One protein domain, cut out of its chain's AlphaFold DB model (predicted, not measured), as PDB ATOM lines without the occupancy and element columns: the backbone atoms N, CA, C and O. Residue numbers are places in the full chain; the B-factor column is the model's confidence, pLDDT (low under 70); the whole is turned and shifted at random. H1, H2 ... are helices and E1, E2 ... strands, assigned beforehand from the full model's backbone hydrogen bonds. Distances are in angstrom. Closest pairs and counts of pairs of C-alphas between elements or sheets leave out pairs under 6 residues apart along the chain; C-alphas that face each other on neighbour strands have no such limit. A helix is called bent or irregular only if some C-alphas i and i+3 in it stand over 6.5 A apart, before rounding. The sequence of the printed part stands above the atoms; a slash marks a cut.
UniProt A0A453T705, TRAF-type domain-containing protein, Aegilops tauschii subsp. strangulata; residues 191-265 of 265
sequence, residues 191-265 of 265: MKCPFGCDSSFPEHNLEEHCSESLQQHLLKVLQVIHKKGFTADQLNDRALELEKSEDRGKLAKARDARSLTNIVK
ATOM      1  N   MET A 191     141.247 105.009 118.233       84.06
ATOM      2  CA  MET A 191     141.881 105.282 119.511       84.06
ATOM      3  C   MET A 191     141.043 104.746 120.668       84.06
ATOM      4  O   MET A 191     139.811 104.735 120.639       84.06
ATOM      5  N   LYS A 192     141.739 104.309 121.721       88.75
ATOM      6  CA  LYS A 192     141.110 104.011 123.006       88.75
ATOM      7  C   LYS A 192     140.935 105.301 123.786       88.75
ATOM      8  O   LYS A 192     141.813 106.165 123.775       88.75
ATOM      9  N   CYS A 193     139.833 105.390 124.519       89.06
ATOM     10  CA  CYS A 193     139.607 106.502 125.427       89.06
ATOM     11  C   CYS A 193     140.768 106.625 126.442       89.06
ATOM     12  O   CYS A 193     141.073 105.645 127.131       89.06
ATOM     13  N   PRO A 194     141.381 107.812 126.614       86.94
ATOM     14  CA  PRO A 194     142.490 108.019 127.555       86.94
ATOM     15  C   PRO A 194     142.073 107.879 129.029       86.94
ATOM     16  O   PRO A 194     142.920 107.693 129.900       86.94
ATOM     17  N   PHE A 195     140.768 107.919 129.313       85.88
ATOM     18  CA  PHE A 195     140.186 107.647 130.632       85.88
ATOM     19  C   PHE A 195     139.867 106.156 130.849       85.88
ATOM     20  O   PHE A 195     139.362 105.773 131.903       85.88
ATOM     21  N   GLY A 196     140.160 105.302 129.860       84.44
ATOM     22  CA  GLY A 196     139.993 103.853 129.940       84.44
ATOM     23  C   GLY A 196     138.555 103.369 129.765       84.44
ATOM     24  O   GLY A 196     138.192 102.364 130.367       84.44
ATOM     25  N   CYS A 197     137.702 104.094 129.033       87.06
ATOM     26  CA  CYS A 197     136.390 103.594 128.589       87.06
ATOM     27  C   CYS A 197     136.533 102.434 127.591       87.06
ATOM     28  O   CYS A 197     137.523 102.369 126.865       87.06
ATOM     29  N   ASP A 198     135.519 101.567 127.522       83.00
ATOM     30  CA  ASP A 198     135.482 100.419 126.596       83.00
ATOM     31  C   ASP A 198     135.161 100.827 125.142       83.00
ATOM     32  O   ASP A 198     135.062  99.989 124.250       83.00
ATOM     33  N   SER A 199     135.010 102.127 124.887       81.06
ATOM     34  CA  SER A 199     134.745 102.704 123.573       81.06
ATOM     35  C   SER A 199     136.013 102.784 122.715       81.06
ATOM     36  O   SER A 199     137.050 103.276 123.175       81.06
ATOM     37  N   SER A 200     135.889 102.393 121.447       84.31
ATOM     38  CA  SER A 200     136.865 102.646 120.384       84.31
ATOM     39  C   SER A 200     136.234 103.582 119.361       84.31
ATOM     40  O   SER A 200     135.137 103.306 118.883       84.31
ATOM     41  N   PHE A 201     136.909 104.677 119.035       85.31
ATOM     42  CA  PHE A 201     136.396 105.705 118.128       85.31
ATOM     43  C   PHE A 201     137.543 106.345 117.328       85.31
ATOM     44  O   PHE A 201     138.706 106.179 117.710       85.31
ATOM     45  N   PRO A 202     137.252 107.036 116.212       86.44
ATOM     46  CA  PRO A 202     138.259 107.749 115.430       86.44
ATOM     47  C   PRO A 202     138.941 108.866 116.223       86.44
ATOM     48  O   PRO A 202     138.297 109.529 117.034       86.44
ATOM     49  N   GLU A 203     140.217 109.136 115.947       85.38
ATOM     50  CA  GLU A 203     140.982 110.153 116.678       85.38
ATOM     51  C   GLU A 203     140.323 111.539 116.700       85.38
ATOM     52  O   GLU A 203     140.290 112.206 117.737       85.38
ATOM     53  N   HIS A 204     139.728 111.946 115.581       85.19
ATOM     54  CA  HIS A 204     139.063 113.242 115.482       85.19
ATOM     55  C   HIS A 204     137.807 113.376 116.371       85.19
ATOM     56  O   HIS A 204     137.466 114.494 116.752       85.19
ATOM     57  N   ASN A 205     137.155 112.274 116.771       88.00
ATOM     58  CA  ASN A 205     135.992 112.293 117.673       88.00
ATOM     59  C   ASN A 205     136.373 112.355 119.161       88.00
ATOM     60  O   ASN A 205     135.488 112.321 120.016       88.00
ATOM     61  N   LEU A 206     137.661 112.441 119.518       86.94
ATOM     62  CA  LEU A 206     138.080 112.469 120.925       86.94
ATOM     63  C   LEU A 206     137.402 113.582 121.726       86.94
ATOM     64  O   LEU A 206     136.999 113.369 122.867       86.94
ATOM     65  N   GLU A 207     137.296 114.774 121.144       87.25
ATOM     66  CA  GLU A 207     136.694 115.924 121.811       87.25
ATOM     67  C   GLU A 207     135.205 115.718 122.091       87.25
ATOM     68  O   GLU A 207     134.756 115.948 123.216       87.25
ATOM     69  N   GLU A 208     134.476 115.233 121.091       89.25
ATOM     70  CA  GLU A 208     133.059 114.895 121.194       89.25
ATOM     71  C   GLU A 208     132.841 113.809 122.255       89.25
ATOM     72  O   GLU A 208     132.106 114.029 123.219       89.25
ATOM     73  N   HIS A 209     133.599 112.708 122.183       90.12
ATOM     74  CA  HIS A 209     133.548 111.634 123.173       90.12
ATOM     75  C   HIS A 209     133.819 112.135 124.601       90.12
ATOM     76  O   HIS A 209     133.105 111.765 125.534       90.12
ATOM     77  N   CYS A 210     134.841 112.973 124.800       87.50
ATOM     78  CA  CYS A 210     135.162 113.556 126.106       87.50
ATOM     79  C   CYS A 210     134.050 114.447 126.661       87.50
ATOM     80  O   CYS A 210     133.853 114.486 127.874       87.50
ATOM     81  N   SER A 211     133.319 115.144 125.796       87.38
ATOM     82  CA  SER A 211     132.182 115.960 126.210       87.38
ATOM     83  C   SER A 211     130.967 115.102 126.574       87.38
ATOM     84  O   SER A 211     130.337 115.342 127.602       87.38
ATOM     85  N   GLU A 212     130.642 114.092 125.764       90.00
ATOM     86  CA  GLU A 212     129.474 113.222 125.974       90.00
ATOM     87  C   GLU A 212     129.660 112.235 127.130       90.00
ATOM     88  O   GLU A 212     128.718 111.927 127.856       90.00
ATOM     89  N   SER A 213     130.887 111.751 127.331       89.62
ATOM     90  CA  SER A 213     131.230 110.778 128.377       89.62
ATOM     91  C   SER A 213     131.824 111.426 129.631       89.62
ATOM     92  O   SER A 213     132.380 110.718 130.478       89.62
ATOM     93  N   LEU A 214     131.699 112.751 129.786       90.38
ATOM     94  CA  LEU A 214     132.320 113.508 130.875       90.38
ATOM     95  C   LEU A 214     131.990 112.921 132.253       90.38
ATOM     96  O   LEU A 214     132.884 112.718 133.073       90.38
ATOM     97  N   GLN A 215     130.720 112.599 132.500       90.25
ATOM     98  CA  GLN A 215     130.281 112.037 133.774       90.25
ATOM     99  C   GLN A 215     130.983 110.704 134.093       90.25
ATOM    100  O   GLN A 215     131.441 110.482 135.215       90.25
ATOM    101  N   GLN A 216     131.142 109.831 133.093       90.31
ATOM    102  CA  GLN A 216     131.870 108.568 133.247       90.31
ATOM    103  C   GLN A 216     133.366 108.803 133.500       90.31
ATOM    104  O   GLN A 216     133.975 108.104 134.315       90.31
ATOM    105  N   HIS A 217     133.968 109.794 132.832       92.00
ATOM    106  CA  HIS A 217     135.375 110.160 133.025       92.00
ATOM    107  C   HIS A 217     135.627 110.695 134.437       92.00
ATOM    108  O   HIS A 217     136.586 110.272 135.088       92.00
ATOM    109  N   LEU A 218     134.730 111.547 134.946       90.12
ATOM    110  CA  LEU A 218     134.757 112.046 136.322       90.12
ATOM    111  C   LEU A 218     134.690 110.898 137.328       90.12
ATOM    112  O   LEU A 218     135.520 110.837 138.232       90.12
ATOM    113  N   LEU A 219     133.769 109.950 137.143       89.19
ATOM    114  CA  LEU A 219     133.648 108.782 138.017       89.19
ATOM    115  C   LEU A 219     134.930 107.958 138.077       89.19
ATOM    116  O   LEU A 219     135.405 107.642 139.169       89.19
ATOM    117  N   LYS A 220     135.525 107.647 136.922       87.38
ATOM    118  CA  LYS A 220     136.782 106.887 136.871       87.38
ATOM    119  C   LYS A 220     137.922 107.623 137.568       87.38
ATOM    120  O   LYS A 220     138.682 107.005 138.312       87.38
ATOM    121  N   VAL A 221     138.029 108.939 137.389       88.94
ATOM    122  CA  VAL A 221     139.050 109.749 138.070       88.94
ATOM    123  C   VAL A 221     138.798 109.819 139.580       88.94
ATOM    124  O   VAL A 221     139.721 109.577 140.360       88.94
ATOM    125  N   LEU A 222     137.562 110.062 140.017       87.81
ATOM    126  CA  LEU A 222     137.203 110.120 141.436       87.81
ATOM    127  C   LEU A 222     137.433 108.776 142.142       87.81
ATOM    128  O   LEU A 222     137.954 108.764 143.255       87.81
ATOM    129  N   GLN A 223     137.140 107.646 141.491       86.31
ATOM    130  CA  GLN A 223     137.455 106.305 142.003       86.31
ATOM    131  C   GLN A 223     138.960 106.106 142.235       86.31
ATOM    132  O   GLN A 223     139.365 105.454 143.200       86.31
ATOM    133  N   VAL A 224     139.805 106.674 141.367       85.12
ATOM    134  CA  VAL A 224     141.267 106.606 141.510       85.12
ATOM    135  C   VAL A 224     141.758 107.513 142.642       85.12
ATOM    136  O   VAL A 224     142.631 107.093 143.406       85.12
ATOM    137  N   ILE A 225     141.194 108.717 142.781       84.19
ATOM    138  CA  ILE A 225     141.572 109.692 143.819       84.19
ATOM    139  C   ILE A 225     141.105 109.234 145.212       84.19
ATOM    140  O   ILE A 225     141.878 109.267 146.169       84.19
ATOM    141  N   HIS A 226     139.864 108.756 145.335       81.19
ATOM    142  CA  HIS A 226     139.197 108.461 146.609       81.19
ATOM    143  C   HIS A 226     139.111 106.959 146.927       81.19
ATOM    144  O   HIS A 226     138.145 106.497 147.533       81.19
ATOM    145  N   LYS A 227     140.158 106.191 146.591       67.94
ATOM    146  CA  LYS A 227     140.226 104.716 146.714       67.94
ATOM    147  C   LYS A 227     139.789 104.096 148.056       67.94
ATOM    148  O   LYS A 227     139.559 102.891 148.092       67.94
ATOM    149  N   LYS A 228     139.762 104.842 149.170       65.00
ATOM    150  CA  LYS A 228     139.509 104.300 150.523       65.00
ATOM    151  C   LYS A 228     138.544 105.116 151.399       65.00
ATOM    152  O   LYS A 228     138.495 104.869 152.598       65.00
ATOM    153  N   GLY A 229     137.799 106.077 150.846       66.56
ATOM    154  CA  GLY A 229     136.994 106.997 151.672       66.56
ATOM    155  C   GLY A 229     135.539 107.195 151.263       66.56
ATOM    156  O   GLY A 229     134.794 107.777 152.040       66.56
ATOM    157  N   PHE A 230     135.144 106.749 150.069       78.25
ATOM    158  CA  PHE A 230     133.844 107.074 149.483       78.25
ATOM    159  C   PHE A 230     133.114 105.807 149.027       78.25
ATOM    160  O   PHE A 230     133.736 104.886 148.492       78.25
ATOM    161  N   THR A 231     131.796 105.763 149.229       85.19
ATOM    162  CA  THR A 231     130.921 104.751 148.619       85.19
ATOM    163  C   THR A 231     130.668 105.081 147.145       85.19
ATOM    164  O   THR A 231     130.891 106.208 146.703       85.19
ATOM    165  N   ALA A 232     130.191 104.105 146.365       83.31
ATOM    166  CA  ALA A 232     129.868 104.317 144.951       83.31
ATOM    167  C   ALA A 232     128.853 105.460 144.748       83.31
ATOM    168  O   ALA A 232     129.044 106.293 143.866       83.31
ATOM    169  N   ASP A 233     127.840 105.545 145.613       86.06
ATOM    170  CA  ASP A 233     126.823 106.600 145.559       86.06
ATOM    171  C   ASP A 233     127.424 107.983 145.833       86.06
ATOM    172  O   ASP A 233     127.174 108.920 145.083       86.06
ATOM    173  N   GLN A 234     128.323 108.098 146.817       87.50
ATOM    174  CA  GLN A 234     128.992 109.370 147.110       87.50
ATOM    175  C   GLN A 234     129.892 109.839 145.954       87.50
ATOM    176  O   GLN A 234     130.050 111.040 145.738       87.50
ATOM    177  N   LEU A 235     130.491 108.911 145.198       86.75
ATOM    178  CA  LEU A 235     131.260 109.242 143.993       86.75
ATOM    179  C   LEU A 235     130.348 109.702 142.847       86.75
ATOM    180  O   LEU A 235     130.711 110.637 142.134       86.75
ATOM    181  N   ASN A 236     129.172 109.082 142.692       87.62
ATOM    182  CA  ASN A 236     128.146 109.494 141.728       87.62
ATOM    183  C   ASN A 236     127.609 110.892 142.020       87.62
ATOM    184  O   ASN A 236     127.584 111.731 141.117       87.62
ATOM    185  N   ASP A 237     127.262 111.167 143.274       88.94
ATOM    186  CA  ASP A 237     126.787 112.484 143.698       88.94
ATOM    187  C   ASP A 237     127.852 113.551 143.431       88.94
ATOM    188  O   ASP A 237     127.575 114.586 142.820       88.94
ATOM    189  N   ARG A 238     129.112 113.258 143.777       87.94
ATOM    190  CA  ARG A 238     130.224 114.175 143.525       87.94
ATOM    191  C   ARG A 238     130.473 114.419 142.034       87.94
ATOM    192  O   ARG A 238     130.773 115.547 141.644       87.94
ATOM    193  N   ALA A 239     130.365 113.389 141.196       88.69
ATOM    194  CA  ALA A 239     130.509 113.536 139.749       88.69
ATOM    195  C   ALA A 239     129.400 114.427 139.162       88.69
ATOM    196  O   ALA A 239     129.693 115.309 138.355       88.69
ATOM    197  N   LEU A 240     128.153 114.250 139.615       89.81
ATOM    198  CA  LEU A 240     127.007 115.077 139.223       89.81
ATOM    199  C   LEU A 240     127.165 116.545 139.642       89.81
ATOM    200  O   LEU A 240     126.798 117.443 138.882       89.81
ATOM    201  N   GLU A 241     127.701 116.810 140.835       89.50
ATOM    202  CA  GLU A 241     128.006 118.172 141.292       89.50
ATOM    203  C   GLU A 241     129.050 118.850 140.399       89.50
ATOM    204  O   GLU A 241     128.861 119.990 139.973       89.50
ATOM    205  N   LEU A 242     130.141 118.143 140.090       88.25
ATOM    206  CA  LEU A 242     131.219 118.656 139.244       88.25
ATOM    207  C   LEU A 242     130.741 118.918 137.814       88.25
ATOM    208  O   LEU A 242     131.101 119.936 137.225       88.25
ATOM    209  N   GLU A 243     129.890 118.054 137.271       86.94
ATOM    210  CA  GLU A 243     129.308 118.240 135.943       86.94
ATOM    211  C   GLU A 243     128.403 119.480 135.859       86.94
ATOM    212  O   GLU A 243     128.359 120.140 134.823       86.94
ATOM    213  N   LYS A 244     127.719 119.837 136.952       87.88
ATOM    214  CA  LYS A 244     126.863 121.032 137.043       87.88
ATOM    215  C   LYS A 244     127.615 122.306 137.440       87.88
ATOM    216  O   LYS A 244     127.003 123.372 137.497       87.88
ATOM    217  N   SER A 245     128.908 122.211 137.736       87.75
ATOM    218  CA  SER A 245     129.717 123.352 138.167       87.75
ATOM    219  C   SER A 245     130.035 124.315 137.017       87.75
ATOM    220  O   SER A 245     129.991 123.953 135.838       87.75
ATOM    221  N   GLU A 246     130.439 125.541 137.358       79.38
ATOM    222  CA  GLU A 246     130.936 126.524 136.380       79.38
ATOM    223  C   GLU A 246     132.179 126.019 135.617       79.38
ATOM    224  O   GLU A 246     132.458 126.457 134.500       79.38
ATOM    225  N   ASP A 247     132.894 125.037 136.175       84.31
ATOM    226  CA  ASP A 247     134.080 124.438 135.572       84.31
ATOM    227  C   ASP A 247     133.765 123.347 134.536       84.31
ATOM    228  O   ASP A 247     134.698 122.848 133.901       84.31
ATOM    229  N   ARG A 248     132.488 123.020 134.266       84.00
ATOM    230  CA  ARG A 248     132.088 122.024 133.245       84.00
ATOM    231  C   ARG A 248     132.815 122.224 131.915       84.00
ATOM    232  O   ARG A 248     133.302 121.265 131.323       84.00
ATOM    233  N   GLY A 249     132.928 123.471 131.455       83.56
ATOM    234  CA  GLY A 249     133.614 123.795 130.201       83.56
ATOM    235  C   GLY A 249     135.119 123.497 130.219       83.56
ATOM    236  O   GLY A 249     135.686 123.175 129.179       83.56
ATOM    237  N   LYS A 250     135.775 123.579 131.384       85.75
ATOM    238  CA  LYS A 250     137.184 123.187 131.560       85.75
ATOM    239  C   LYS A 250     137.312 121.670 131.687       85.75
ATOM    240  O   LYS A 250     138.208 121.090 131.082       85.75
ATOM    241  N   LEU A 251     136.391 121.039 132.417       87.38
ATOM    242  CA  LEU A 251     136.335 119.591 132.607       87.38
ATOM    243  C   LEU A 251     136.142 118.851 131.271       87.38
ATOM    244  O   LEU A 251     136.917 117.953 130.963       87.38
ATOM    245  N   ALA A 252     135.202 119.292 130.427       85.00
ATOM    246  CA  ALA A 252     134.935 118.707 129.104       85.00
ATOM    247  C   ALA A 252     136.099 118.857 128.102       85.00
ATOM    248  O   ALA A 252     136.182 118.130 127.109       85.00
ATOM    249  N   LYS A 253     137.012 119.807 128.345       86.62
ATOM    250  CA  LYS A 253     138.209 120.032 127.521       86.62
ATOM    251  C   LYS A 253     139.406 119.194 127.961       86.62
ATOM    252  O   LYS A 253     140.399 119.148 127.238       86.62
ATOM    253  N   ALA A 254     139.345 118.539 129.120       87.12
ATOM    254  CA  ALA A 254     140.421 117.665 129.559       87.12
ATOM    255  C   ALA A 254     140.529 116.452 128.620       87.12
ATOM    256  O   ALA A 254     139.538 115.791 128.315       87.12
ATOM    257  N   ARG A 255     141.749 116.157 128.159       85.31
ATOM    258  CA  ARG A 255     142.031 115.055 127.221       85.31
ATOM    259  C   ARG A 255     142.761 113.881 127.861       85.31
ATOM    260  O   ARG A 255     143.037 112.892 127.197       85.31
ATOM    261  N   ASP A 256     143.072 113.974 129.148       86.19
ATOM    262  CA  ASP A 256     143.759 112.925 129.883       86.19
ATOM    263  C   ASP A 256     143.413 112.968 131.378       86.19
ATOM    264  O   ASP A 256     142.986 113.992 131.925       86.19
ATOM    265  N   ALA A 257     143.627 111.835 132.051       84.81
ATOM    266  CA  ALA A 257     143.297 111.668 133.460       84.81
ATOM    267  C   ALA A 257     144.057 112.635 134.383       84.81
ATOM    268  O   ALA A 257     143.515 113.029 135.415       84.81
ATOM    269  N   ARG A 258     145.289 113.046 134.041       85.25
ATOM    270  CA  ARG A 258     146.086 113.974 134.859       85.25
ATOM    271  C   ARG A 258     145.506 115.382 134.776       85.25
ATOM    272  O   ARG A 258     145.313 116.005 135.817       85.25
ATOM    273  N   SER A 259     145.192 115.846 133.569       86.19
ATOM    274  CA  SER A 259     144.530 117.131 133.341       86.19
ATOM    275  C   SER A 259     143.190 117.197 134.071       86.19
ATOM    276  O   SER A 259     142.952 118.154 134.803       86.19
ATOM    277  N   LEU A 260     142.364 116.149 133.968       85.25
ATOM    278  CA  LEU A 260     141.077 116.104 134.666       85.25
ATOM    279  C   LEU A 260     141.259 116.076 136.193       85.25
ATOM    280  O   LEU A 260     140.607 116.844 136.895       85.25
ATOM    281  N   THR A 261     142.207 115.278 136.702       85.94
ATOM    282  CA  THR A 261     142.552 115.204 138.138       85.94
ATOM    283  C   THR A 261     142.956 116.562 138.716       85.94
ATOM    284  O   THR A 261     142.619 116.863 139.854       85.94
ATOM    285  N   ASN A 262     143.683 117.384 137.958       85.31
ATOM    286  CA  ASN A 262     144.115 118.703 138.422       85.31
ATOM    287  C   ASN A 262     142.964 119.710 138.548       85.31
ATOM    288  O   ASN A 262     143.107 120.668 139.296       85.31
ATOM    289  N   ILE A 263     141.860 119.511 137.820       84.81
ATOM    290  CA  ILE A 263     140.686 120.393 137.876       84.81
ATOM    291  C   ILE A 263     139.743 119.973 139.014       84.81
ATOM    292  O   ILE A 263     139.114 120.826 139.625       84.81
ATOM    293  N   VAL A 264     139.629 118.668 139.294       85.19
ATOM    294  CA  VAL A 264     138.675 118.137 140.293       85.19
ATOM    295  C   VAL A 264     139.224 118.033 141.720       85.19
ATOM    296  O   VAL A 264     138.445 117.763 142.637       85.19
ATOM    297  N   LYS A 265     140.541 118.184 141.898       76.19
ATOM    298  CA  LYS A 265     141.196 118.293 143.212       76.19
ATOM    299  C   LYS A 265     140.867 119.620 143.879       76.19
ATOM    300  O   LYS A 265     140.594 119.576 145.097       76.19
TER     301      LYS A 265
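AT A GLANCE: This is residues 191 to 265 of the 265 residues of the protein "TRAF-type domain-containing protein" of Aegilops tauschii subsp. strangulata (UniProt A0A453T705). H2 forms the core, with H3 and H5 packed on two sides of it and small H4 by H5; H1 and E1 reach away to one end. The 75 printed residues run E1, then H1 to H5, mostly helix. The whole is compact, with a radius of gyration of the C-alphas of 12.0 A, spanning 36 by 26 by 18 A.

IN THESE COORDINATES: Find E1, residues 200 to 202, from C-alpha 200 at (136.865, 102.646, 120.384). Then come H1, 203 to 212, irregular, with C-alphas 204 and 207 7.3 A apart; H2, 214 to 225, 16.4 A long; H3, 232 to 243, 16.6 A; H4, 248 to 251; and H5, 257 to 264, ending at C-alpha 264, (138.675, 118.137, 140.293).

HOW THE PARTS SIT: See H2 touch H3 at a steep tilt of 54 degrees, opposite ways; the closest C-alphas, of Leu 218 and Ala 239, are 5.7 A apart. H2 and H5 touch, about perpendicular at 89 degrees, C-alphas 221 and 261 closest at 6.5 A. E1 pairs with no named strand. Every O i to N i+4 pair is within hydrogen-bond range in H2, H3 and H5, 4 of 6 in H1; H4 is too short for one.

THE WHOLE: The farthest C-alphas, of His 204 and Gly 229, are 36.8 A apart. The printed part has no cut and no long link; residues 227 to 229 have pLDDT under 70.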